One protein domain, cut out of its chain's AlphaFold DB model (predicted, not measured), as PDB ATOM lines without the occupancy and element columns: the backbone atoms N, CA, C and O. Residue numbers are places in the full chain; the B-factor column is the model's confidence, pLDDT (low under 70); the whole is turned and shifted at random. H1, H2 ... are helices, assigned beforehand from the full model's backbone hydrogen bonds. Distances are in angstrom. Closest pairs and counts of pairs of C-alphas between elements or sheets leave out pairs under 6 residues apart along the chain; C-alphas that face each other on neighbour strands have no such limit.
ATOM      1  N   THR A 553     108.932 113.191 140.871       89.12
ATOM      2  CA  THR A 553     110.043 112.278 140.597       89.12
ATOM      3  C   THR A 553     109.886 110.956 141.351       89.12
ATOM      4  O   THR A 553     109.304 110.898 142.441       89.12
ATOM      5  N   SER A 554     110.457 109.880 140.807       85.25
ATOM      6  CA  SER A 554     110.433 108.556 141.439       85.25
ATOM      7  C   SER A 554     111.016 108.584 142.858       85.25
ATOM      8  O   SER A 554     110.487 107.908 143.742       85.25
ATOM      9  N   ASP A 555     112.033 109.416 143.102       88.19
ATOM     10  CA  ASP A 555     112.607 109.640 144.432       88.19
ATOM     11  C   ASP A 555     111.584 110.235 145.399       88.19
ATOM     12  O   ASP A 555     111.372 109.688 146.480       88.19
ATOM     13  N   TYR A 556     110.867 111.288 144.992       91.19
ATOM     14  CA  TYR A 556     109.825 111.883 145.826       91.19
ATOM     15  C   TYR A 556     108.703 110.882 146.134       91.19
ATOM     16  O   TYR A 556     108.275 110.768 147.286       91.19
ATOM     17  N   ILE A 557     108.257 110.109 145.136       91.12
ATOM     18  CA  ILE A 557     107.252 109.051 145.324       91.12
ATOM     19  C   ILE A 557     107.739 108.040 146.371       91.12
ATOM     20  O   ILE A 557     106.998 107.700 147.294       91.12
ATOM     21  N   ASN A 558     108.987 107.583 146.260       89.94
ATOM     22  CA  ASN A 558     109.575 106.616 147.185       89.94
ATOM     23  C   ASN A 558     109.729 107.187 148.604       89.94
ATOM     24  O   ASN A 558     109.429 106.489 149.575       89.94
ATOM     25  N   THR A 559     110.126 108.456 148.740       92.06
ATOM     26  CA  THR A 559     110.185 109.156 150.030       92.06
ATOM     27  C   THR A 559     108.803 109.250 150.675       92.06
ATOM     28  O   THR A 559     108.649 108.930 151.854       92.06
ATOM     29  N   GLN A 560     107.772 109.632 149.915       92.06
ATOM     30  CA  GLN A 560     106.403 109.696 150.434       92.06
ATOM     31  C   GLN A 560     105.862 108.310 150.794       92.06
ATOM     32  O   GLN A 560     105.193 108.168 151.817       92.06
ATOM     33  N   LEU A 561     106.187 107.279 150.012       91.56
ATOM     34  CA  LEU A 561     105.804 105.903 150.312       91.56
ATOM     35  C   LEU A 561     106.390 105.439 151.652       91.56
ATOM     36  O   LEU A 561     105.648 104.919 152.482       91.56
ATOM     37  N   GLY A 562     107.685 105.682 151.886       92.06
ATOM     38  CA  GLY A 562     108.345 105.358 153.154       92.06
ATOM     39  C   GLY A 562     107.765 106.128 154.344       92.06
ATOM     40  O   GLY A 562     107.569 105.553 155.411       92.06
ATOM     41  N   ARG A 563     107.408 107.404 154.148       91.94
ATOM     42  CA  ARG A 563     106.745 108.221 155.178       91.94
ATOM     43  C   ARG A 563     105.355 107.694 155.540       91.94
ATOM     44  O   ARG A 563     104.980 107.702 156.709       91.94
ATOM     45  N   LEU A 564     104.568 107.289 154.545       91.25
ATOM     46  CA  LEU A 564     103.182 106.855 154.742       91.25
ATOM     47  C   LEU A 564     103.088 105.422 155.270       91.25
ATOM     48  O   LEU A 564     102.198 105.127 156.069       91.25
ATOM     49  N   LEU A 565     103.981 104.545 154.808       93.25
ATOM     50  CA  LEU A 565     103.990 103.114 155.095       93.25
ATOM     51  C   LEU A 565     105.356 102.687 155.677       93.25
ATOM     52  O   LEU A 565     106.074 101.913 155.046       93.25
ATOM     53  N   PRO A 566     105.743 103.166 156.875       94.00
ATOM     54  CA  PRO A 566     107.069 102.903 157.441       94.00
ATOM     55  C   PRO A 566     107.313 101.423 157.770       94.00
ATOM     56  O   PRO A 566     108.459 100.994 157.838       94.00
ATOM     57  N   LYS A 567     106.247 100.628 157.955       94.06
ATOM     58  CA  LYS A 567     106.332  99.180 158.217       94.06
ATOM     59  C   LYS A 567     106.292  98.344 156.926       94.06
ATOM     60  O   LYS A 567     106.164  97.124 156.999       94.06
ATOM     61  N   LEU A 568     106.317  98.975 155.746       91.06
ATOM     62  CA  LEU A 568     106.300  98.277 154.460       91.06
ATOM     63  C   LEU A 568     107.632  97.526 154.255       91.06
ATOM     64  O   LEU A 568     108.677  98.179 154.259       91.06
ATOM     65  N   PRO A 569     107.617  96.195 154.049       87.06
ATOM     66  CA  PRO A 569     108.839  95.415 153.875       87.06
ATOM     67  C   PRO A 569     109.673  95.921 152.694       87.06
ATOM     68  O   PRO A 569     109.138  96.262 151.635       87.06
ATOM     69  N   ALA A 570     110.990  96.000 152.885       83.81
ATOM     70  CA  ALA A 570     111.915  96.445 151.844       83.81
ATOM     71  C   ALA A 570     112.190  95.351 150.794       83.81
ATOM     72  O   ALA A 570     112.494  95.670 149.648       83.81
ATOM     73  N   ASP A 571     112.060  94.088 151.189       85.44
ATOM     74  CA  ASP A 571     112.336  92.872 150.422       85.44
ATOM     75  C   ASP A 571     111.126  92.354 149.622       85.44
ATOM     76  O   ASP A 571     111.299  91.643 148.631       85.44
ATOM     77  N   ASP A 572     109.900  92.761 149.968       84.81
ATOM     78  CA  ASP A 572     108.694  92.420 149.203       84.81
ATOM     79  C   ASP A 572     108.459  93.409 148.047       84.81
ATOM     80  O   ASP A 572     107.629  94.329 148.102       84.81
ATOM     81  N   ALA A 573     109.212  93.207 146.962       85.38
ATOM     82  CA  ALA A 573     109.139  94.030 145.758       85.38
ATOM     83  C   ALA A 573     107.726  94.077 145.143       85.38
ATOM     84  O   ALA A 573     107.324  95.108 144.597       85.38
ATOM     85  N   ALA A 574     106.943  92.999 145.257       87.50
ATOM     86  CA  ALA A 574     105.602  92.925 144.685       87.50
ATOM     87  C   ALA A 574     104.606  93.802 145.455       87.50
ATOM     88  O   ALA A 574     103.852  94.575 144.852       87.50
ATOM     89  N   VAL A 575     104.606  93.721 146.790       87.69
ATOM     90  CA  VAL A 575     103.739  94.556 147.631       87.69
ATOM     91  C   VAL A 575     104.170  96.018 147.562       87.69
ATOM     92  O   VAL A 575     103.313  96.895 147.413       87.69
ATOM     93  N   ARG A 576     105.480  96.290 147.588       88.38
ATOM     94  CA  ARG A 576     106.015  97.647 147.445       88.38
ATOM     95  C   ARG A 576     105.671  98.254 146.089       88.38
ATOM     96  O   ARG A 576     105.233  99.401 146.046       88.38
ATOM     97  N   GLY A 577     105.784  97.482 145.007       88.06
ATOM     98  CA  GLY A 577     105.383  97.893 143.663       88.06
ATOM     99  C   GLY A 577     103.908  98.296 143.597       88.06
ATOM    100  O   GLY A 577     103.596  99.399 143.159       88.06
ATOM    101  N   LYS A 578     102.999  97.467 144.132       89.31
ATOM    102  CA  LYS A 578     101.561  97.795 144.195       89.31
ATOM    103  C   LYS A 578     101.283  99.052 145.024       89.31
ATOM    104  O   LYS A 578     100.514  99.908 144.590       89.31
ATOM    105  N   ALA A 579     101.919  99.186 146.192       90.81
ATOM    106  CA  ALA A 579     101.746 100.352 147.060       90.81
ATOM    107  C   ALA A 579     102.250 101.631 146.387       90.81
ATOM    108  O   ALA A 579     101.628 102.689 146.461       90.81
ATOM    109  N   ARG A 580     103.358 101.522 145.661       90.38
ATOM    110  CA  ARG A 580     103.916 102.617 144.886       90.38
ATOM    111  C   ARG A 580     102.997 103.041 143.739       90.38
ATOM    112  O   ARG A 580     102.722 104.233 143.618       90.38
ATOM    113  N   THR A 581     102.479 102.096 142.953       87.94
ATOM    114  CA  THR A 581     101.486 102.375 141.899       87.94
ATOM    115  C   THR A 581     100.255 103.056 142.481       87.94
ATOM    116  O   THR A 581      99.840 104.100 141.986       87.94
ATOM    117  N   GLY A 582      99.734 102.536 143.597       89.00
ATOM    118  CA  GLY A 582      98.612 103.147 144.294       89.00
ATOM    119  C   GLY A 582      98.895 104.603 144.676       89.00
ATOM    120  O   GLY A 582      98.108 105.484 144.345       89.00
ATOM    121  N   LEU A 583     100.032 104.902 145.309       91.38
ATOM    122  CA  LEU A 583     100.388 106.280 145.666       91.38
ATOM    123  C   LEU A 583     100.518 107.188 144.431       91.38
ATOM    124  O   LEU A 583     100.019 108.317 144.438       91.38
ATOM    125  N   ARG A 584     101.136 106.681 143.361       90.75
ATOM    126  CA  ARG A 584     101.308 107.396 142.092       90.75
ATOM    127  C   ARG A 584      99.966 107.778 141.460       90.75
ATOM    128  O   ARG A 584      99.832 108.911 141.013       90.75
ATOM    129  N   GLU A 585      98.951 106.913 141.508       89.56
ATOM    130  CA  GLU A 585      97.593 107.236 141.031       89.56
ATOM    131  C   GLU A 585      96.981 108.440 141.765       89.56
ATOM    132  O   GLU A 585      96.308 109.274 141.153       89.56
ATOM    133  N   ARG A 586      97.230 108.572 143.077       92.00
ATOM    134  CA  ARG A 586      96.725 109.705 143.875       92.00
ATOM    135  C   ARG A 586      97.474 110.985 143.516       92.00
ATOM    136  O   ARG A 586      96.841 112.018 143.321       92.00
ATOM    137  N   MET A 587      98.798 110.910 143.366       93.44
ATOM    138  CA  MET A 587      99.605 112.036 142.882       93.44
ATOM    139  C   MET A 587      99.186 112.468 141.473       93.44
ATOM    140  O   MET A 587      99.095 113.661 141.208       93.44
ATOM    141  N   TRP A 588      98.868 111.525 140.585       91.88
ATOM    142  CA  TRP A 588      98.359 111.821 139.246       91.88
ATOM    143  C   TRP A 588      97.000 112.524 139.289       91.88
ATOM    144  O   TRP A 588      96.771 113.487 138.557       91.88
ATOM    145  N   SER A 589      96.095 112.072 140.161       91.75
ATOM    146  CA  SER A 589      94.808 112.739 140.379       91.75
ATOM    147  C   SER A 589      95.001 114.182 140.841       91.75
ATOM    148  O   SER A 589      94.409 115.092 140.265       91.75
ATOM    149  N   HIS A 590      95.870 114.384 141.832       95.06
ATOM    150  CA  HIS A 590      96.231 115.703 142.328       95.06
ATOM    151  C   HIS A 590      96.833 116.586 141.223       95.06
ATOM    152  O   HIS A 590      96.355 117.688 140.991       95.06
ATOM    153  N   TYR A 591      97.824 116.079 140.486       94.62
ATOM    154  CA  TYR A 591      98.474 116.781 139.379       94.62
ATOM    155  C   TYR A 591      97.473 117.289 138.333       94.62
ATOM    156  O   TYR A 591      97.487 118.466 137.972       94.62
ATOM    157  N   LYS A 592      96.569 116.417 137.869       91.44
ATOM    158  CA  LYS A 592      95.551 116.791 136.879       91.44
ATOM    159  C   LYS A 592      94.607 117.863 137.399       91.44
ATOM    160  O   LYS A 592      94.292 118.793 136.658       91.44
ATOM    161  N   ASP A 593      94.155 117.716 138.641       91.69
ATOM    162  CA  ASP A 593      93.252 118.666 139.283       91.69
ATOM    163  C   ASP A 593      93.910 120.046 139.452       91.69
ATOM    164  O   ASP A 593      93.327 121.065 139.081       91.69
ATOM    165  N   SER A 594      95.173 120.073 139.885       94.12
ATOM    166  CA  SER A 594      95.981 121.290 140.054       94.12
ATOM    167  C   SER A 594      96.230 122.089 138.784       94.12
ATOM    168  O   SER A 594      96.545 123.269 138.870       94.12
ATOM    169  N   ILE A 595      96.077 121.480 137.611       92.00
ATOM    170  CA  ILE A 595      96.270 122.169 136.329       92.00
ATOM    171  C   ILE A 595      94.923 122.429 135.649       92.00
ATOM    172  O   ILE A 595      94.629 123.535 135.204       92.00
ATOM    173  N   SER A 596      94.058 121.417 135.592       87.31
ATOM    174  CA  SER A 596      92.822 121.477 134.799       87.31
ATOM    175  C   SER A 596      91.674 122.186 135.508       87.31
ATOM    176  O   SER A 596      90.778 122.711 134.841       87.31
ATOM    177  N   SER A 597      91.661 122.152 136.840       88.06
ATOM    178  CA  SER A 597      90.551 122.665 137.645       88.06
ATOM    179  C   SER A 597      90.876 124.007 138.285       88.06
ATOM    180  O   SER A 597      89.960 124.768 138.568       88.06
ATOM    181  N   GLU A 598      92.154 124.318 138.504       88.81
ATOM    182  CA  GLU A 598      92.570 125.460 139.323       88.81
ATOM    183  C   GLU A 598      92.017 126.800 138.828       88.81
ATOM    184  O   GLU A 598      91.458 127.576 139.596       88.81
ATOM    185  N   HIS A 599      92.075 127.041 137.519       82.50
ATOM    186  CA  HIS A 599      91.539 128.256 136.903       82.50
ATOM    187  C   HIS A 599      90.001 128.356 136.944       82.50
ATOM    188  O   HIS A 599      89.453 129.384 136.554       82.50
ATOM    189  N   LYS A 600      89.309 127.289 137.365       85.56
ATOM    190  CA  LYS A 600      87.848 127.217 137.522       85.56
ATOM    191  C   LYS A 600      87.408 127.320 138.983       85.56
ATOM    192  O   LYS A 600      86.210 127.364 139.243       85.56
ATOM    193  N   ARG A 601      88.351 127.295 139.930       89.56
ATOM    194  CA  ARG A 601      88.068 127.423 141.363       89.56
ATOM    195  C   ARG A 601      87.681 128.858 141.696       89.56
ATOM    196  O   ARG A 601      88.199 129.797 141.082       89.56
ATOM    197  N   LYS A 602      86.800 129.022 142.688       92.12
ATOM    198  CA  LYS A 602      86.568 130.335 143.302       92.12
ATOM    199  C   LYS A 602      87.878 130.818 143.931       92.12
ATOM    200  O   LYS A 602      88.714 130.004 144.315       92.12
ATOM    201  N   GLU A 603      88.063 132.130 144.056       89.88
ATOM    202  CA  GLU A 603      89.322 132.697 144.568       89.88
ATOM    203  C   GLU A 603      89.683 132.161 145.964       89.88
ATOM    204  O   GLU A 603      90.826 131.786 146.201       89.88
ATOM    205  N   SER A 604      88.694 132.012 146.851       91.12
ATOM    206  CA  SER A 604      88.854 131.428 148.194       91.12
ATOM    207  C   SER A 604      89.233 129.942 148.201       91.12
ATOM    208  O   SER A 604      89.702 129.429 149.213       91.12
ATOM    209  N   GLU A 605      89.024 129.240 147.087       89.25
ATOM    210  CA  GLU A 605      89.302 127.812 146.926       89.25
ATOM    211  C   GLU A 605      90.600 127.548 146.159       89.25
ATOM    212  O   GLU A 605      90.988 126.383 145.996       89.25
ATOM    213  N   LYS A 606      91.250 128.597 145.641       91.44
ATOM    214  CA  LYS A 606      92.526 128.460 144.949       91.44
ATOM    215  C   LYS A 606      93.596 127.992 145.920       91.44
ATOM    216  O   LYS A 606      93.768 128.517 147.015       91.44
ATOM    217  N   ARG A 607      94.337 126.988 145.478       92.69
ATOM    218  CA  ARG A 607      95.494 126.414 146.162       92.69
ATOM    219  C   ARG A 607      96.786 127.078 145.717       92.69
ATOM    220  O   ARG A 607      97.769 127.053 146.453       92.69
ATOM    221  N   PHE A 608      96.789 127.687 144.532       93.12
ATOM    222  CA  PHE A 608      97.970 128.330 143.967       93.12
ATOM    223  C   PHE A 608      97.695 129.794 143.622       93.12
ATOM    224  O   PHE A 608      96.695 130.128 142.991       93.12
ATOM    225  N   GLY A 609      98.638 130.668 143.987       88.56
ATOM    226  CA  GLY A 609      98.620 132.079 143.584       88.56
ATOM    227  C   GLY A 609      98.953 132.298 142.104       88.56
ATOM    228  O   GLY A 609      98.808 133.404 141.592       88.56
ATOM    229  N   GLU A 610      99.389 131.253 141.397       85.31
ATOM    230  CA  GLU A 610      99.677 131.294 139.970       85.31
ATOM    231  C   GLU A 610      99.229 130.007 139.251       85.31
ATOM    232  O   GLU A 610      99.238 128.931 139.854       85.31
ATOM    233  N   PRO A 611      98.846 130.080 137.962       90.25
ATOM    234  CA  PRO A 611      98.437 128.906 137.198       90.25
ATOM    235  C   PRO A 611      99.594 127.919 136.996       90.25
ATOM    236  O   PRO A 611     100.599 128.230 136.345       90.25
ATOM    237  N   ILE A 612      99.431 126.708 137.530       93.44
ATOM    238  CA  ILE A 612     100.466 125.668 137.501       93.44
ATOM    239  C   ILE A 612     100.764 125.195 136.077       93.44
ATOM    240  O   ILE A 612     101.923 124.903 135.780       93.44
ATOM    241  N   GLY A 613      99.769 125.149 135.182       91.44
ATOM    242  CA  GLY A 613      99.984 124.711 133.803       91.44
ATOM    243  C   GLY A 613     100.983 125.597 133.058       91.44
ATOM    244  O   GLY A 613     101.881 125.098 132.381       91.44
ATOM    245  N   ARG A 614     100.896 126.917 133.259       91.06
ATOM    246  CA  ARG A 614     101.892 127.866 132.753       91.06
ATOM    247  C   ARG A 614     103.229 127.699 133.470       91.06
ATOM    248  O   ARG A 614     104.274 127.634 132.821       91.06
ATOM    249  N   LEU A 615     103.203 127.662 134.802       92.94
ATOM    250  CA  LEU A 615     104.419 127.658 135.611       92.94
ATOM    251  C   LEU A 615     105.299 126.443 135.317       92.94
ATOM    252  O   LEU A 615     106.512 126.587 135.218       92.94
ATOM    253  N   MET A 616     104.710 125.265 135.107       94.06
ATOM    254  CA  MET A 616     105.480 124.047 134.854       94.06
ATOM    255  C   MET A 616     106.273 124.077 133.536       94.06
ATOM    256  O   MET A 616     107.194 123.286 133.385       94.06
ATOM    257  N   PHE A 617     105.952 124.978 132.599       93.31
ATOM    258  CA  PHE A 617     106.723 125.193 131.363       93.31
ATOM    259  C   PHE A 617     107.798 126.271 131.525       93.31
ATOM    260  O   PHE A 617     108.787 126.286 130.800       93.31
ATOM    261  N   MET A 618     107.594 127.202 132.451       90.25
ATOM    262  CA  MET A 618     108.499 128.327 132.673       90.25
ATOM    263  C   MET A 618     109.571 128.033 133.714       90.25
ATOM    264  O   MET A 618     110.717 128.451 133.580       90.25
ATOM    265  N   ASN A 619     109.160 127.379 134.794       92.06
ATOM    266  CA  ASN A 619     109.982 127.070 135.946       92.06
ATOM    267  C   ASN A 619     109.477 125.761 136.583       92.06
ATOM    268  O   ASN A 619     108.735 125.791 137.572       92.06
ATOM    269  N   PRO A 620     109.861 124.601 136.011       93.94
ATOM    270  CA  PRO A 620     109.450 123.293 136.515       93.94
ATOM    271  C   PRO A 620     109.773 123.090 138.000       93.94
ATOM    272  O   PRO A 620     108.968 122.511 138.722       93.94
ATOM    273  N   GLU A 621     110.901 123.612 138.491       93.12
ATOM    274  CA  GLU A 621     111.284 123.484 139.904       93.12
ATOM    275  C   GLU A 621     110.364 124.284 140.841       93.12
ATOM    276  O   GLU A 621     109.981 123.788 141.905       93.12
ATOM    277  N   ALA A 622     109.933 125.488 140.444       94.38
ATOM    278  CA  ALA A 622     108.932 126.240 141.203       94.38
ATOM    279  C   ALA A 622     107.573 125.523 141.209       94.38
ATOM    280  O   ALA A 622     106.977 125.342 142.275       94.38
ATOM    281  N   ALA A 623     107.118 125.034 140.048       95.81
ATOM    282  CA  ALA A 623     105.880 124.257 139.944       95.81
ATOM    283  C   ALA A 623     105.918 122.996 140.812       95.81
ATOM    284  O   ALA A 623     104.965 122.703 141.535       95.81
ATOM    285  N   LYS A 624     107.042 122.280 140.792       95.44
ATOM    286  CA  LYS A 624     107.302 121.098 141.615       95.44
ATOM    287  C   LYS A 624     107.199 121.419 143.099       95.44
ATOM    288  O   LYS A 624     106.492 120.715 143.814       95.44
ATOM    289  N   LYS A 625     107.839 122.496 143.565       95.25
ATOM    290  CA  LYS A 625     107.773 122.918 144.973       95.25
ATOM    291  C   LYS A 625     106.336 123.210 145.414       95.25
ATOM    292  O   LYS A 625     105.927 122.729 146.469       95.25
ATOM    293  N   LEU A 626     105.574 123.956 144.611       95.75
ATOM    294  CA  LEU A 626     104.173 124.276 144.911       95.75
ATOM    295  C   LEU A 626     103.301 123.016 144.947       95.75
ATOM    296  O   LEU A 626     102.609 122.772 145.933       95.75
ATOM    297  N   LEU A 627     103.385 122.177 143.914       96.06
ATOM    298  CA  LEU A 627     102.600 120.947 143.812       96.06
ATOM    299  C   LEU A 627     102.918 119.943 144.920       96.06
ATOM    300  O   LEU A 627     102.015 119.310 145.458       96.06
ATOM    301  N   GLN A 628     104.192 119.753 145.258       95.06
ATOM    302  CA  GLN A 628     104.589 118.815 146.308       95.06
ATOM    303  C   GLN A 628     104.238 119.330 147.708       95.06
ATOM    304  O   GLN A 628     103.908 118.524 148.580       95.06
ATOM    305  N   GLY A 629     104.287 120.650 147.920       94.62
ATOM    306  CA  GLY A 629     103.831 121.288 149.154       94.62
ATOM    307  C   GLY A 629     102.327 121.118 149.357       94.62
ATOM    308  O   GLY A 629     101.901 120.627 150.401       94.62
ATOM    309  N   ASP A 630     101.531 121.435 148.335       95.44
ATOM    310  CA  ASP A 630     100.074 121.276 148.381       95.44
ATOM    311  C   ASP A 630      99.647 119.801 148.455       95.44
ATOM    312  O   ASP A 630      98.738 119.439 149.197       95.44
ATOM    313  N   PHE A 631     100.370 118.890 147.797       94.69
ATOM    314  CA  PHE A 631     100.061 117.462 147.882       94.69
ATOM    315  C   PHE A 631     100.072 116.934 149.327       94.69
ATOM    316  O   PHE A 631      99.281 116.054 149.669       94.69
ATOM    317  N   ALA A 632     100.930 117.474 150.198       88.25
ATOM    318  CA  ALA A 632     100.999 117.060 151.597       88.25
ATOM    319  C   ALA A 632      99.713 117.380 152.383       88.25
ATOM    320  O   ALA A 632      99.341 116.604 153.266       88.25
ATOM    321  N   THR A 633      99.024 118.477 152.052       90.12
ATOM    322  CA  THR A 633      97.746 118.883 152.667       90.12
ATOM    323  C   THR A 633      96.547 118.264 151.947       90.12
ATOM    324  O   THR A 633      95.535 117.947 152.578       90.12
ATOM    325  N   TRP A 634      96.674 118.030 150.640       92.81
ATOM    326  CA  TRP A 634      95.657 117.404 149.804       92.81
ATOM    327  C   TRP A 634      95.499 115.911 150.109       92.81
ATOM    328  O   TRP A 634      94.379 115.423 150.279       92.81
ATOM    329  N   LEU A 635      96.608 115.173 150.224       90.94
ATOM    330  CA  LEU A 635      96.608 113.711 150.311       90.94
ATOM    331  C   LEU A 635      95.754 113.138 151.456       90.94
ATOM    332  O   LEU A 635      95.007 112.203 151.176       90.94
ATOM    333  N   PRO A 636      95.795 113.638 152.711       88.19
ATOM    334  CA  PRO A 636      95.023 113.058 153.814       88.19
ATOM    335  C   PRO A 636      93.522 112.923 153.528       88.19
ATOM    336  O   PRO A 636      92.918 111.924 153.914       88.19
ATOM    337  N   LYS A 637      92.941 113.882 152.794       88.88
ATOM    338  CA  LYS A 637      91.520 113.887 152.403       88.88
ATOM    339  C   LYS A 637      91.206 112.922 151.250       88.88
ATOM    340  O   LYS A 637      90.046 112.628 150.994       88.88
ATOM    341  N   HIS A 638      92.235 112.406 150.579       89.12
ATOM    342  CA  HIS A 638      92.139 111.622 149.345       89.12
ATOM    343  C   HIS A 638      92.857 110.266 149.437       89.12
ATOM    344  O   HIS A 638      93.132 109.622 148.422       89.12
ATOM    345  N   LEU A 639      93.172 109.804 150.653       84.31
ATOM    346  CA  LEU A 639      93.769 108.485 150.848       84.31
ATOM    347  C   LEU A 639      92.779 107.360 150.504       84.31
ATOM    348  O   LEU A 639      93.191 106.375 149.894       84.31
ATOM    349  N   GLY A 640      91.497 107.506 150.863       82.44
ATOM    350  CA  GLY A 640      90.433 106.538 150.556       82.44
ATOM    351  C   GLY A 640      90.866 105.077 150.753       82.44
ATOM    352  O   GLY A 640      91.482 104.724 151.762       82.44
ATOM    353  N   ASP A 641      90.637 104.250 149.733       80.69
ATOM    354  CA  ASP A 641      90.982 102.821 149.724       80.69
ATOM    355  C   ASP A 641      92.479 102.526 149.885       80.69
ATOM    356  O   ASP A 641      92.841 101.432 150.319       80.69
ATOM    357  N   PHE A 642      93.376 103.475 149.588       87.44
ATOM    358  CA  PHE A 642      94.814 103.291 149.815       87.44
ATOM    359  C   PHE A 642      95.119 103.134 151.305       87.44
ATOM    360  O   PHE A 642      95.846 102.227 151.711       87.44
ATOM    361  N   ALA A 643      94.520 104.000 152.129       84.81
ATOM    362  CA  ALA A 643      94.668 103.947 153.577       84.81
ATOM    363  C   ALA A 643      94.151 102.626 154.153       84.81
ATOM    364  O   ALA A 643      94.777 102.084 155.065       84.81
ATOM    365  N   THR A 644      93.039 102.116 153.619       86.62
ATOM    366  CA  THR A 644      92.434 100.847 154.036       86.62
ATOM    367  C   THR A 644      93.286  99.656 153.604       86.62
ATOM    368  O   THR A 644      93.652  98.828 154.437       86.62
ATOM    369  N   THR A 645      93.678  99.607 152.328       88.56
ATOM    370  CA  THR A 645      94.455  98.509 151.727       88.56
ATOM    371  C   THR A 645      95.797  98.305 152.429       88.56
ATOM    372  O   THR A 645      96.214  97.172 152.671       88.56
ATOM    373  N   TYR A 646      96.465  99.397 152.804       88.38
ATOM    374  CA  TYR A 646      97.790  99.355 153.424       88.38
ATOM    375  C   TYR A 646      97.773  99.644 154.930       88.38
ATOM    376  O   TYR A 646      98.829  99.894 155.510       88.38
ATOM    377  N   LYS A 647      96.609  99.559 155.592       90.06
ATOM    378  CA  LYS A 647      96.445  99.868 157.027       90.06
ATOM    379  C   LYS A 647      97.466  99.152 157.916       90.06
ATOM    380  O   LYS A 647      98.029  99.776 158.807       90.06
ATOM    381  N   LYS A 648      97.759  97.873 157.641       89.12
ATOM    382  CA  LYS A 648      98.720  97.066 158.421       89.12
ATOM    383  C   LYS A 648     100.174  97.555 158.341       89.12
ATOM    384  O   LYS A 648     100.975  97.193 159.194       89.12
ATOM    385  N   TYR A 649     100.510  98.366 157.337       88.88
ATOM    386  CA  TYR A 649     101.850  98.929 157.144       88.88
ATOM    387  C   TYR A 649     101.972 100.386 157.618       88.88
ATOM    388  O   TYR A 649     103.063 100.960 157.574       88.88
ATOM    389  N   ARG A 650     100.863 100.994 158.058       84.00
ATOM    390  CA  ARG A 650     100.841 102.345 158.627       84.00
ATOM    391  C   ARG A 650     101.310 102.316 160.086       84.00
ATOM    392  O   ARG A 650     101.275 101.265 160.739       84.00
TER     393      ARG A 650
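What this domain is: This is residues 553 to 650 of the 651 residues of the protein "PG_binding_1 domain-containing protein" of Deltaproteobacteria bacterium HGW-Deltaproteobacteria-14 (UniProt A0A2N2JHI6). Long H2 is the spine of an elongated model; H1 and H4 cross it, H3 folds back on H4 near one end, and short H5 runs beside it. Residues 600 to 605 stick out. The printed part has 98 residues with five named helices, H1 to H5, all helix, only just compact, close to loose: radius of gyration of the C-alphas 14.8 A, spans 43 by 24 by 16 A.

How they stand to each other: Start at H1, residues 554 to 564: it touches residues 579 to 584 alone of H2, residues 573 to 596, about perpendicular at 74 degrees, closest C-alphas Leu 561 and Arg 580, 6.6 A. H3, residues 612 to 618, and H4, residues 620 to 638, form a hairpin, closest C-alphas Met 616 and Ala 623, 5.1 A. H4 touches H2 by His 590 and Phe 631, closest C-alphas, 7.0 A. H5, residues 640 to 645, is close to H2 but not clearly touching. O i to N i+4 pairs are within hydrogen-bond range throughout H1 and H2, but 2 of 3 in H3, 10 of 15 in H4, 1 of 2 in H5.

Where its parts are: Find C-alpha 554 at (110.433, 108.556, 141.439), where H1 begins; H5 ends at C-alpha 645 at (94.455, 98.509, 151.727). H2 spans 33.8 A.

The domain as a whole: The link of residues 597 to 611 is long; no cut, no printed residue under 70.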